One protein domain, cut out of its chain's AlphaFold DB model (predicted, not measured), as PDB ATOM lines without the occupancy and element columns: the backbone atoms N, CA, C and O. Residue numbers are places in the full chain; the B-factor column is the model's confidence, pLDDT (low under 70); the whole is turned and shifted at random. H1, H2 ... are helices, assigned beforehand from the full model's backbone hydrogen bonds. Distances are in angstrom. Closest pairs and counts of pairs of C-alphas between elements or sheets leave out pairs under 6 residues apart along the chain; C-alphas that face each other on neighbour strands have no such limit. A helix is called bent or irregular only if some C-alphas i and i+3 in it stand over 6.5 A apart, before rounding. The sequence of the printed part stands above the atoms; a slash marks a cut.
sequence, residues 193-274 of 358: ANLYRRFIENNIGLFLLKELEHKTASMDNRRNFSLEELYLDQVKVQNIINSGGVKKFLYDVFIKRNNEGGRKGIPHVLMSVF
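Overview. This is residues 193 to 274 of the 358 residues of an uncharacterized protein of Colwellia sp. 75C3 (UniProt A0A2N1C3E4). The longest helix, H1, crosses H2 near the middle of both, making an X, and H3 runs beside the later part of H1, while H4, a short irregular helix, folds back near H3 and H1 on the side of H1 away from H2. H2 and H3 follow each other through a tight turn that makes a corner, and a long loop, residues 214 to 226, leads from the end of H1 round to the beginning of H2. The printed part has 82 residues with four named helices, in the order H1, H2, H3, H4, and no named strand; the class is all helix, and the helices hold 60 of the 82 residues. The whole is compact and rounded, with a radius of gyration of the C-alphas of 12.9 A and spans of 35 by 29 by 20 A.

Along the chain. H1, residues 193 to 213, is the longest helix, with 21 residues and 29.8 A from first to last C-alpha; it begins at C-alpha 193 at (62.378, 112.852, 93.623) and ends at C-alpha 213 at (86.493, 128.607, 101.426). H2, residues 227 to 242, has 16 residues and measures 22.2 A from first to last C-alpha. H3, residues 246 to 259, has 14 residues and measures 20.1 A, beginning at C-alpha 246 at (70.708, 129.679, 102.866). H4, residues 266 to 274, has 9 residues, measures 10.3 A and ends at C-alpha 274 at (72.687, 128.188, 87.900). H4 is irregular: C-alphas 269 and 272 are 7.8 A apart, and its line is a rough one.

Arrangement. H1 touches H2 and H3. H1 touches H2 with residues 202 to 209 alone, and H2 touches H1 with residues 233 to 238 alone; the closest C-alphas of the two are those of Gly 205 and Val 237, 5.4 A apart, and the lines are about perpendicular, at 76 degrees. With residues 208 to 212 alone H1 touches H3; their closest C-alphas are those of Leu 212 and Val 253, 5.1 A apart. H1 and H3 run the same way at a shallow tilt of 31 degrees. H2 and H3 are close but not clearly touching, with their closest C-alphas, those of Ile 240 and Val 246, 6.0 A apart; they run opposite ways at a steep tilt of 65 degrees. H3 and H4 only just touch, with 3 pairs of C-alphas within 8 A, and H3 does so with residues 254 to 257 alone. The closest C-alphas of H3 and H4 are those of Phe 254 and Ile 266, 6.6 A apart, and the two run opposite ways at a steep tilt of 55 degrees. H4 and H1 are close but not clearly touching, with the C-alphas of Ile 204 and Val 273 the closest at 6.0 A; they run opposite ways at a steep tilt of 40 degrees. H2 and H4 are apart. The helix packing is mostly crossed, but only just: of the 3 touching pairs, 1 is at a shallow tilt. In H1, H2 and H3 every O i to N i+4 pair is within hydrogen-bond range, and in H4 3 of 5 are.

Size, cuts and confidence. The two C-alphas farthest apart are those of Ala 193 and Gly 261, at 39.5 A, while the first and last printed C-alphas are 19.3 A apart. The printed part runs from residue 193 to 274 without a cut. The link from H1 to H2 is long, with 13 residues whose C-alphas lie 10 to 18 A from the mean of the C-alphas; the link from H2 to H3 is tight, with 3 residues, and the one from H3 to H4 is short, with 6. The mean pLDDT of the printed part is 91.0, and residues 216 to 220 and residue 263 are under 70.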
ATOM      1  N   ALA A 193      62.261 111.406  93.751       75.38
ATOM      2  CA  ALA A 193      62.378 112.852  93.623       75.38
ATOM      3  C   ALA A 193      62.953 113.511  94.893       75.38
ATOM      4  O   ALA A 193      63.559 114.578  94.800       75.38
ATOM      5  N   ASN A 194      62.807 112.895  96.073       85.12
ATOM      6  CA  ASN A 194      63.331 113.434  97.324       85.12
ATOM      7  C   ASN A 194      64.852 113.268  97.404       85.12
ATOM      8  O   ASN A 194      65.558 114.261  97.568       85.12
ATOM      9  N   LEU A 195      65.382 112.061  97.195       90.62
ATOM     10  CA  LEU A 195      66.820 111.804  97.141       90.62
ATOM     11  C   LEU A 195      67.498 112.644  96.063       90.62
ATOM     12  O   LEU A 195      68.558 113.225  96.319       90.62
ATOM     13  N   TYR A 196      66.878 112.766  94.887       92.19
ATOM     14  CA  TYR A 196      67.415 113.615  93.830       92.19
ATOM     15  C   TYR A 196      67.401 115.095  94.220       92.19
ATOM     16  O   TYR A 196      68.418 115.776  94.074       92.19
ATOM     17  N   ARG A 197      66.299 115.584  94.805       93.69
ATOM     18  CA  ARG A 197      66.212 116.956  95.315       93.69
ATOM     19  C   ARG A 197      67.301 117.254  96.332       93.69
ATOM     20  O   ARG A 197      68.029 118.232  96.200       93.69
ATOM     21  N   ARG A 198      67.446 116.372  97.313       93.44
ATOM     22  CA  ARG A 198      68.478 116.431  98.345       93.44
ATOM     23  C   ARG A 198      69.869 116.458  97.710       93.44
ATOM     24  O   ARG A 198      70.681 117.318  98.046       93.44
ATOM     25  N   PHE A 199      70.143 115.581  96.750       94.75
ATOM     26  CA  PHE A 199      71.407 115.592  96.021       94.75
ATOM     27  C   PHE A 199      71.683 116.947  95.342       94.75
ATOM     28  O   PHE A 199      72.796 117.464  95.465       94.75
ATOM     29  N   ILE A 200      70.692 117.538  94.666       95.50
ATOM     30  CA  ILE A 200      70.825 118.847  94.010       95.50
ATOM     31  C   ILE A 200      71.065 119.963  95.032       95.50
ATOM     32  O   ILE A 200      72.014 120.730  94.865       95.50
ATOM     33  N   GLU A 201      70.279 120.021  96.113       95.94
ATOM     34  CA  GLU A 201      70.456 120.983  97.210       95.94
ATOM     35  C   GLU A 201      71.880 120.895  97.791       95.94
ATOM     36  O   GLU A 201      72.580 121.905  97.894       95.94
ATOM     37  N   ASN A 202      72.357 119.681  98.080       95.50
ATOM     38  CA  ASN A 202      73.715 119.453  98.569       95.50
ATOM     39  C   ASN A 202      74.781 119.884  97.556       95.50
ATOM     40  O   ASN A 202      75.778 120.494  97.927       95.50
ATOM     41  N   ASN A 203      74.593 119.578  96.271       95.19
ATOM     42  CA  ASN A 203      75.564 119.911  95.230       95.19
ATOM     43  C   ASN A 203      75.698 121.432  95.041       95.19
ATOM     44  O   ASN A 203      76.817 121.936  94.932       95.19
ATOM     45  N   ILE A 204      74.580 122.166  95.070       96.94
ATOM     46  CA  ILE A 204      74.587 123.636  95.065       96.94
ATOM     47  C   ILE A 204      75.310 124.154  96.314       96.94
ATOM     48  O   ILE A 204      76.205 124.992  96.210       96.94
ATOM     49  N   GLY A 205      74.978 123.629  97.495       97.06
ATOM     50  CA  GLY A 205      75.610 124.049  98.742       97.06
ATOM     51  C   GLY A 205      77.114 123.776  98.793       97.06
ATOM     52  O   GLY A 205      77.874 124.647  99.208       97.06
ATOM     53  N   LEU A 206      77.567 122.613  98.317       95.56
ATOM     54  CA  LEU A 206      78.986 122.249  98.252       95.56
ATOM     55  C   LEU A 206      79.761 123.142  97.282       95.56
ATOM     56  O   LEU A 206      80.906 123.498  97.561       95.56
ATOM     57  N   PHE A 207      79.150 123.516  96.154       95.00
ATOM     58  CA  PHE A 207      79.730 124.499  95.242       95.00
ATOM     59  C   PHE A 207      79.945 125.836  95.954       95.00
ATOM     60  O   PHE A 207      81.065 126.341  96.005       95.00
ATOM     61  N   LEU A 208      78.889 126.368  96.573       95.94
ATOM     62  CA  LEU A 208      78.926 127.637  97.297       95.94
ATOM     63  C   LEU A 208      79.919 127.609  98.466       95.94
ATOM     64  O   LEU A 208      80.633 128.583  98.691       95.94
ATOM     65  N   LEU A 209      80.033 126.482  99.173       96.19
ATOM     66  CA  LEU A 209      80.965 126.336 100.291       96.19
ATOM     67  C   LEU A 209      82.414 126.456  99.810       96.19
ATOM     68  O   LEU A 209      83.228 127.107 100.456       96.19
ATOM     69  N   LYS A 210      82.737 125.896  98.642       92.25
ATOM     70  CA  LYS A 210      84.073 126.022  98.042       92.25
ATOM     71  C   LYS A 210      84.382 127.447  97.611       92.25
ATOM     72  O   LYS A 210      85.497 127.913  97.851       92.25
ATOM     73  N   GLU A 211      83.403 128.139  97.029       91.88
ATOM     74  CA  GLU A 211      83.517 129.570  96.729       91.88
ATOM     75  C   GLU A 211      83.812 130.356  98.022       91.88
ATOM     76  O   GLU A 211      84.729 131.182  98.062       91.88
ATOM     77  N   LEU A 212      83.128 130.015  99.122       94.19
ATOM     78  CA  LEU A 212      83.326 130.622 100.439       94.19
ATOM     79  C   LEU A 212      84.645 130.232 101.125       94.19
ATOM     80  O   LEU A 212      85.183 131.025 101.892       94.19
ATOM     81  N   GLU A 213      85.244 129.087 100.807       93.81
ATOM     82  CA  GLU A 213      86.493 128.607 101.426       93.81
ATOM     83  C   GLU A 213      87.747 128.790 100.538       93.81
ATOM     84  O   GLU A 213      88.847 128.463 100.965       93.81
ATOM     85  N   HIS A 214      87.620 129.335  99.317       85.56
ATOM     86  CA  HIS A 214      88.709 129.438  98.316       85.56
ATOM     87  C   HIS A 214      89.380 128.102  97.972       85.56
ATOM     88  O   HIS A 214      90.557 128.055  97.607       85.56
ATOM     89  N   LYS A 215      88.651 126.990  98.055       79.88
ATOM     90  CA  LYS A 215      89.195 125.701  97.627       79.88
ATOM     91  C   LYS A 215      89.390 125.744  96.103       79.88
ATOM     92  O   LYS A 215      88.424 125.718  95.349       79.88
ATOM     93  N   THR A 216      90.644 125.834  95.651       67.19
ATOM     94  CA  THR A 216      91.031 125.990  94.231       67.19
ATOM     95  C   THR A 216      90.776 124.744  93.383       67.19
ATOM     96  O   THR A 216      90.759 124.818  92.155       67.19
ATOM     97  N   ALA A 217      90.564 123.587  94.012       62.94
ATOM     98  CA  ALA A 217      90.248 122.360  93.302       62.94
ATOM     99  C   ALA A 217      88.835 122.425  92.697       62.94
ATOM    100  O   ALA A 217      87.851 122.604  93.420       62.94
ATOM    101  N   SER A 218      88.741 122.207  91.377       66.31
ATOM    102  CA  SER A 218      87.463 122.047  90.668       66.31
ATOM    103  C   SER A 218      86.542 121.083  91.422       66.31
ATOM    104  O   SER A 218      86.992 120.066  91.964       66.31
ATOM    105  N   MET A 219      85.237 121.376  91.432       55.91
ATOM    106  CA  MET A 219      84.216 120.458  91.941       55.91
ATOM    107  C   MET A 219      84.353 119.038  91.392       55.91
ATOM    108  O   MET A 219      84.082 118.078  92.117       55.91
ATOM    109  N   ASP A 220      84.836 118.918  90.158       62.56
ATOM    110  CA  ASP A 220      84.987 117.647  89.460       62.56
ATOM    111  C   ASP A 220      86.088 116.766  90.058       62.56
ATOM    112  O   ASP A 220      86.049 115.539  89.941       62.56
ATOM    113  N   ASN A 221      87.018 117.354  90.812       82.06
ATOM    114  CA  ASN A 221      88.113 116.629  91.444       82.06
ATOM    115  C   ASN A 221      87.741 116.130  92.840       82.06
ATOM    116  O   ASN A 221      88.559 116.152  93.759       82.06
ATOM    117  N   ARG A 222      86.517 115.597  92.998       88.31
ATOM    118  CA  ARG A 222      86.085 114.923  94.235       88.31
ATOM    119  C   ARG A 222      87.116 113.885  94.684       88.31
ATOM    120  O   ARG A 222      87.268 113.694  95.876       88.31
ATOM    121  N   ARG A 223      87.867 113.273  93.755       88.38
ATOM    122  CA  ARG A 223      88.984 112.322  93.968       88.38
ATOM    123  C   ARG A 223      90.125 112.834  94.859       88.38
ATOM    124  O   ARG A 223      90.803 112.008  95.457       88.38
ATOM    125  N   ASN A 224      90.297 114.147  94.983       90.56
ATOM    126  CA  ASN A 224      91.408 114.740  95.731       90.56
ATOM    127  C   ASN A 224      91.121 114.918  97.229       90.56
ATOM    128  O   ASN A 224      92.032 115.244  97.975       90.56
ATOM    129  N   PHE A 225      89.879 114.707  97.665       93.06
ATOM    130  CA  PHE A 225      89.466 114.893  99.059       93.06
ATOM    131  C   PHE A 225      89.376 113.549  99.792       93.06
ATOM    132  O   PHE A 225      88.933 112.551  99.228       93.06
ATOM    133  N   SER A 226      89.744 113.463 101.057       95.50
ATOM    134  CA  SER A 226      89.425 112.291 101.884       95.50
ATOM    135  C   SER A 226      87.903 112.118 102.039       95.50
ATOM    136  O   SER A 226      87.135 113.061 101.840       95.50
ATOM    137  N   LEU A 227      87.427 110.909 102.375       96.56
ATOM    138  CA  LEU A 227      86.001 110.728 102.701       96.56
ATOM    139  C   LEU A 227      85.573 111.579 103.896       96.56
ATOM    140  O   LEU A 227      84.438 112.042 103.928       96.56
ATOM    141  N   GLU A 228      86.484 111.812 104.839       97.44
ATOM    142  CA  GLU A 228      86.234 112.667 105.992       97.44
ATOM    143  C   GLU A 228      85.997 114.122 105.580       97.44
ATOM    144  O   GLU A 228      85.003 114.707 105.993       97.44
ATOM    145  N   GLU A 229      86.843 114.698 104.723       96.25
ATOM    146  CA  GLU A 229      86.629 116.061 104.216       96.25
ATOM    147  C   GLU A 229      85.302 116.179 103.463       96.25
ATOM    148  O   GLU A 229      84.550 117.130 103.669       96.25
ATOM    149  N   LEU A 230      84.980 115.188 102.623       96.31
ATOM    150  CA  LEU A 230      83.706 115.152 101.904       96.31
ATOM    151  C   LEU A 230      82.509 115.068 102.859       96.31
ATOM    152  O   LEU A 230      81.475 115.675 102.586       96.31
ATOM    153  N   TYR A 231      82.650 114.322 103.955       97.81
ATOM    154  CA  TYR A 231      81.629 114.183 104.987       97.81
ATOM    155  C   TYR A 231      81.444 115.493 105.760       97.81
ATOM    156  O   TYR A 231      80.321 115.972 105.889       97.81
ATOM    157  N   LEU A 232      82.535 116.122 106.201       97.50
ATOM    158  CA  LEU A 232      82.490 117.395 106.920       97.50
ATOM    159  C   LEU A 232      81.878 118.512 106.066       97.50
ATOM    160  O   LEU A 232      81.052 119.278 106.562       97.50
ATOM    161  N   ASP A 233      82.231 118.583 104.781       96.81
ATOM    162  CA  ASP A 233      81.632 119.546 103.856       96.81
ATOM    163  C   ASP A 233      80.123 119.262 103.658       96.81
ATOM    164  O   ASP A 233      79.322 120.199 103.661       96.81
ATOM    165  N   GLN A 234      79.707 117.989 103.569       97.31
ATOM    166  CA  GLN A 234      78.286 117.599 103.496       97.31
ATOM    167  C   GLN A 234      77.512 118.003 104.764       97.31
ATOM    168  O   GLN A 234      76.426 118.576 104.661       97.31
ATOM    169  N   VAL A 235      78.080 117.785 105.955       97.88
ATOM    170  CA  VAL A 235      77.485 118.197 107.240       97.88
ATOM    171  C   VAL A 235      77.355 119.717 107.334       97.88
ATOM    172  O   VAL A 235      76.304 120.224 107.725       97.88
ATOM    173  N   LYS A 236      78.388 120.473 106.939       97.81
ATOM    174  CA  LYS A 236      78.338 121.947 106.927       97.81
ATOM    175  C   LYS A 236      77.190 122.462 106.060       97.81
ATOM    176  O   LYS A 236      76.406 123.294 106.514       97.81
ATOM    177  N   VAL A 237      77.070 121.953 104.834       97.62
ATOM    178  CA  VAL A 237      75.999 122.341 103.902       97.62
ATOM    179  C   VAL A 237      74.626 121.991 104.467       97.62
ATOM    180  O   VAL A 237      73.710 122.812 104.432       97.62
ATOM    181  N   GLN A 238      74.489 120.802 105.044       96.31
ATOM    182  CA  GLN A 238      73.253 120.373 105.682       96.31
ATOM    183  C   GLN A 238      72.840 121.286 106.839       96.31
ATOM    184  O   GLN A 238      71.677 121.677 106.923       96.31
ATOM    185  N   ASN A 239      73.782 121.671 107.698       97.31
ATOM    186  CA  ASN A 239      73.510 122.579 108.809       97.31
ATOM    187  C   ASN A 239      73.040 123.955 108.316       97.31
ATOM    188  O   ASN A 239      72.119 124.531 108.894       97.31
ATOM    189  N   ILE A 240      73.612 124.463 107.219       97.69
ATOM    190  CA  ILE A 240      73.163 125.712 106.584       97.69
ATOM    191  C   ILE A 240      71.722 125.578 106.076       97.69
ATOM    192  O   ILE A 240      70.905 126.463 106.321       97.69
ATOM    193  N   ILE A 241      71.396 124.475 105.398       96.56
ATOM    194  CA  ILE A 241      70.046 124.224 104.872       96.56
ATOM    195  C   ILE A 241      69.027 124.124 106.016       96.56
ATOM    196  O   ILE A 241      68.016 124.823 106.003       96.56
ATOM    197  N   ASN A 242      69.311 123.308 107.031       95.12
ATOM    198  CA  ASN A 242      68.371 123.021 108.118       95.12
ATOM    199  C   ASN A 242      68.140 124.206 109.058       95.12
ATOM    200  O   ASN A 242      67.062 124.331 109.628       95.12
ATOM    201  N   SER A 243      69.136 125.077 109.221       96.81
ATOM    202  CA  SER A 243      69.008 126.293 110.035       96.81
ATOM    203  C   SER A 243      68.281 127.437 109.317       96.81
ATOM    204  O   SER A 243      68.138 128.515 109.888       96.81
ATOM    205  N   GLY A 244      67.861 127.249 108.058       96.50
ATOM    206  CA  GLY A 244      67.334 128.338 107.228       96.50
ATOM    207  C   GLY A 244      68.403 129.367 106.833       96.50
ATOM    208  O   GLY A 244      68.084 130.466 106.390       96.50
ATOM    209  N   GLY A 245      69.688 129.027 106.968       97.75
ATOM    210  CA  GLY A 245      70.823 129.921 106.733       97.75
ATOM    211  C   GLY A 245      71.169 130.166 105.260       97.75
ATOM    212  O   GLY A 245      72.169 130.826 104.980       97.75
ATOM    213  N   VAL A 246      70.384 129.656 104.306       98.38
ATOM    214  CA  VAL A 246      70.708 129.679 102.866       98.38
ATOM    215  C   VAL A 246      70.836 131.102 102.310       98.38
ATOM    216  O   VAL A 246      71.803 131.382 101.600       98.38
ATOM    217  N   LYS A 247      69.928 132.028 102.649       98.25
ATOM    218  CA  LYS A 247      70.028 133.433 102.206       98.25
ATOM    219  C   LYS A 247      71.308 134.108 102.702       98.25
ATOM    220  O   LYS A 247      71.994 134.763 101.916       98.25
ATOM    221  N   LYS A 248      71.654 133.923 103.982       98.19
ATOM    222  CA  LYS A 248      72.906 134.445 104.556       98.19
ATOM    223  C   LYS A 248      74.123 133.818 103.876       98.19
ATOM    224  O   LYS A 248      75.051 134.526 103.516       98.19
ATOM    225  N   PHE A 249      74.082 132.515 103.626       98.19
ATOM    226  CA  PHE A 249      75.161 131.806 102.951       98.19
ATOM    227  C   PHE A 249      75.408 132.312 101.521       98.19
ATOM    228  O   PHE A 249      76.553 132.559 101.150       98.19
ATOM    229  N   LEU A 250      74.348 132.541 100.736       98.12
ATOM    230  CA  LEU A 250      74.449 133.172  99.412       98.12
ATOM    231  C   LEU A 250      75.069 134.572  99.498       98.12
ATOM    232  O   LEU A 250      75.966 134.897  98.722       98.12
ATOM    233  N   TYR A 251      74.615 135.384 100.458       97.81
ATOM    234  CA  TYR A 251      75.174 136.709 100.714       97.81
ATOM    235  C   TYR A 251      76.678 136.646 101.017       97.81
ATOM    236  O   TYR A 251      77.457 137.331 100.354       97.81
ATOM    237  N   ASP A 252      77.096 135.788 101.950       97.31
ATOM    238  CA  ASP A 252      78.497 135.657 102.360       97.31
ATOM    239  C   ASP A 252      79.391 135.256 101.171       97.31
ATOM    240  O   ASP A 252      80.451 135.849 100.955       97.31
ATOM    241  N   VAL A 253      78.929 134.315 100.338       96.19
ATOM    242  CA  VAL A 253      79.620 133.904  99.102       96.19
ATOM    243  C   VAL A 253      79.787 135.077  98.140       96.19
ATOM    244  O   VAL A 253      80.873 135.295  97.596       96.19
ATOM    245  N   PHE A 254      78.725 135.854  97.929       95.75
ATOM    246  CA  PHE A 254      78.752 136.996  97.027       95.75
ATOM    247  C   PHE A 254      79.687 138.098  97.511       95.75
ATOM    248  O   PHE A 254      80.516 138.568  96.730       95.75
ATOM    249  N   ILE A 255      79.587 138.502  98.781       95.56
ATOM    250  CA  ILE A 255      80.451 139.539  99.358       95.56
ATOM    251  C   ILE A 255      81.910 139.133  99.249       95.56
ATOM    252  O   ILE A 255      82.739 139.922  98.792       95.56
ATOM    253  N   LYS A 256      82.214 137.886  99.606       93.94
ATOM    254  CA  LYS A 256      83.569 137.368  99.527       93.94
ATOM    255  C   LYS A 256      84.122 137.450  98.101       93.94
ATOM    256  O   LYS A 256      85.175 138.048  97.893       93.94
ATOM    257  N   ARG A 257      83.380 136.952  97.103       91.38
ATOM    258  CA  ARG A 257      83.811 137.004  95.696       91.38
ATOM    259  C   ARG A 257      83.959 138.420  95.151       91.38
ATOM    260  O   ARG A 257      84.865 138.663  94.358       91.38
ATOM    261  N   ASN A 258      83.111 139.349  95.579       91.75
ATOM    262  CA  ASN A 258      83.235 140.753  95.196       91.75
ATOM    263  C   ASN A 258      84.492 141.411  95.804       91.75
ATOM    264  O   ASN A 258      85.152 142.205  95.135       91.75
ATOM    265  N   ASN A 259      84.854 141.051  97.039       92.19
ATOM    266  CA  ASN A 259      86.042 141.575  97.722       92.19
ATOM    267  C   ASN A 259      87.363 141.052  97.131       92.19
ATOM    268  O   ASN A 259      88.380 141.733  97.215       92.19
ATOM    269  N   GLU A 260      87.356 139.892  96.471       90.75
ATOM    270  CA  GLU A 260      88.522 139.307  95.784       90.75
ATOM    271  C   GLU A 260      88.954 140.062  94.507       90.75
ATOM    272  O   GLU A 260      89.789 139.582  93.743       90.75
ATOM    273  N   GLY A 261      88.392 141.243  94.231       74.88
ATOM    274  CA  GLY A 261      88.851 142.134  93.158       74.88
ATOM    275  C   GLY A 261      88.415 141.727  91.747       74.88
ATOM    276  O   GLY A 261      88.591 142.487  90.793       74.88
ATOM    277  N   GLY A 262      87.758 140.578  91.592       70.62
ATOM    278  CA  GLY A 262      86.987 140.285  90.397       70.62
ATOM    279  C   GLY A 262      85.651 141.005  90.495       70.62
ATOM    280  O   GLY A 262      84.797 140.568  91.254       70.62
ATOM    281  N   ARG A 263      85.402 142.043  89.684       67.25
ATOM    282  CA  ARG A 263      84.047 142.612  89.457       67.25
ATOM    283  C   ARG A 263      83.112 141.613  88.741       67.25
ATOM    284  O   ARG A 263      82.370 141.956  87.822       67.25
ATOM    285  N   LYS A 264      83.207 140.338  89.104       75.31
ATOM    286  CA  LYS A 264      82.401 139.223  88.649       75.31
ATOM    287  C   LYS A 264      81.070 139.348  89.379       75.31
ATOM    288  O   LYS A 264      80.979 139.066  90.566       75.31
ATOM    289  N   GLY A 265      80.054 139.836  88.671       85.94
ATOM    290  CA  GLY A 265      78.707 139.945  89.228       85.94
ATOM    291  C   GLY A 265      78.143 138.580  89.640       85.94
ATOM    292  O   GLY A 265      78.653 137.537  89.230       85.94
ATOM    293  N   ILE A 266      77.039 138.596  90.388       92.69
ATOM    294  CA  ILE A 266      76.311 137.404  90.866       92.69
ATOM    295  C   ILE A 266      76.183 136.285  89.809       92.69
ATOM    296  O   ILE A 266      76.488 135.136  90.141       92.69
ATOM    297  N   PRO A 267      75.822 136.566  88.535       91.81
ATOM    298  CA  PRO A 267      75.692 135.514  87.525       91.81
ATOM    299  C   PRO A 267      76.985 134.734  87.273       91.81
ATOM    300  O   PRO A 267      76.934 133.552  86.959       91.81
ATOM    301  N   HIS A 268      78.147 135.381  87.405       91.25
ATOM    302  CA  HIS A 268      79.440 134.719  87.232       91.25
ATOM    303  C   HIS A 268      79.710 133.737  88.369       91.25
ATOM    304  O   HIS A 268      80.157 132.624  88.113       91.25
ATOM    305  N   VAL A 269      79.425 134.139  89.612       92.38
ATOM    306  CA  VAL A 269      79.620 133.290  90.797       92.38
ATOM    307  C   VAL A 269      78.749 132.040  90.710       92.38
ATOM    308  O   VAL A 269      79.213 130.948  91.001       92.38
ATOM    309  N   LEU A 270      77.504 132.181  90.252       94.75
ATOM    310  CA  LEU A 270      76.556 131.069  90.188       94.75
ATOM    311  C   LEU A 270      76.603 130.260  88.890       94.75
ATOM    312  O   LEU A 270      75.878 129.275  88.796       94.75
ATOM    313  N   MET A 271      77.415 130.637  87.899       92.56
ATOM    314  CA  MET A 271      77.335 130.088  86.536       92.56
ATOM    315  C   MET A 271      77.324 128.552  86.505       92.56
ATOM    316  O   MET A 271      76.494 127.957  85.824       92.56
ATOM    317  N   SER A 272      78.192 127.907  87.290       92.12
ATOM    318  CA  SER A 272      78.350 126.444  87.302       92.12
ATOM    319  C   SER A 272      77.196 125.683  87.962       92.12
ATOM    320  O   SER A 272      77.096 124.472  87.789       92.12
ATOM    321  N   VAL A 273      76.346 126.362  88.735       95.38
ATOM    322  CA  VAL A 273      75.201 125.758  89.442       95.38
ATOM    323  C   VAL A 273      73.878 126.431  89.102       95.38
ATOM    324  O   VAL A 273      72.848 126.081  89.672       95.38
ATOM    325  N   PHE A 274      73.872 127.389  88.174       95.38
ATOM    326  CA  PHE A 274      72.687 128.188  87.900       95.38
ATOM    327  C   PHE A 274      71.547 127.332  87.349       95.38
ATOM    328  O   PHE A 274      70.419 127.462  87.810       95.38
TER     329      PHE A 274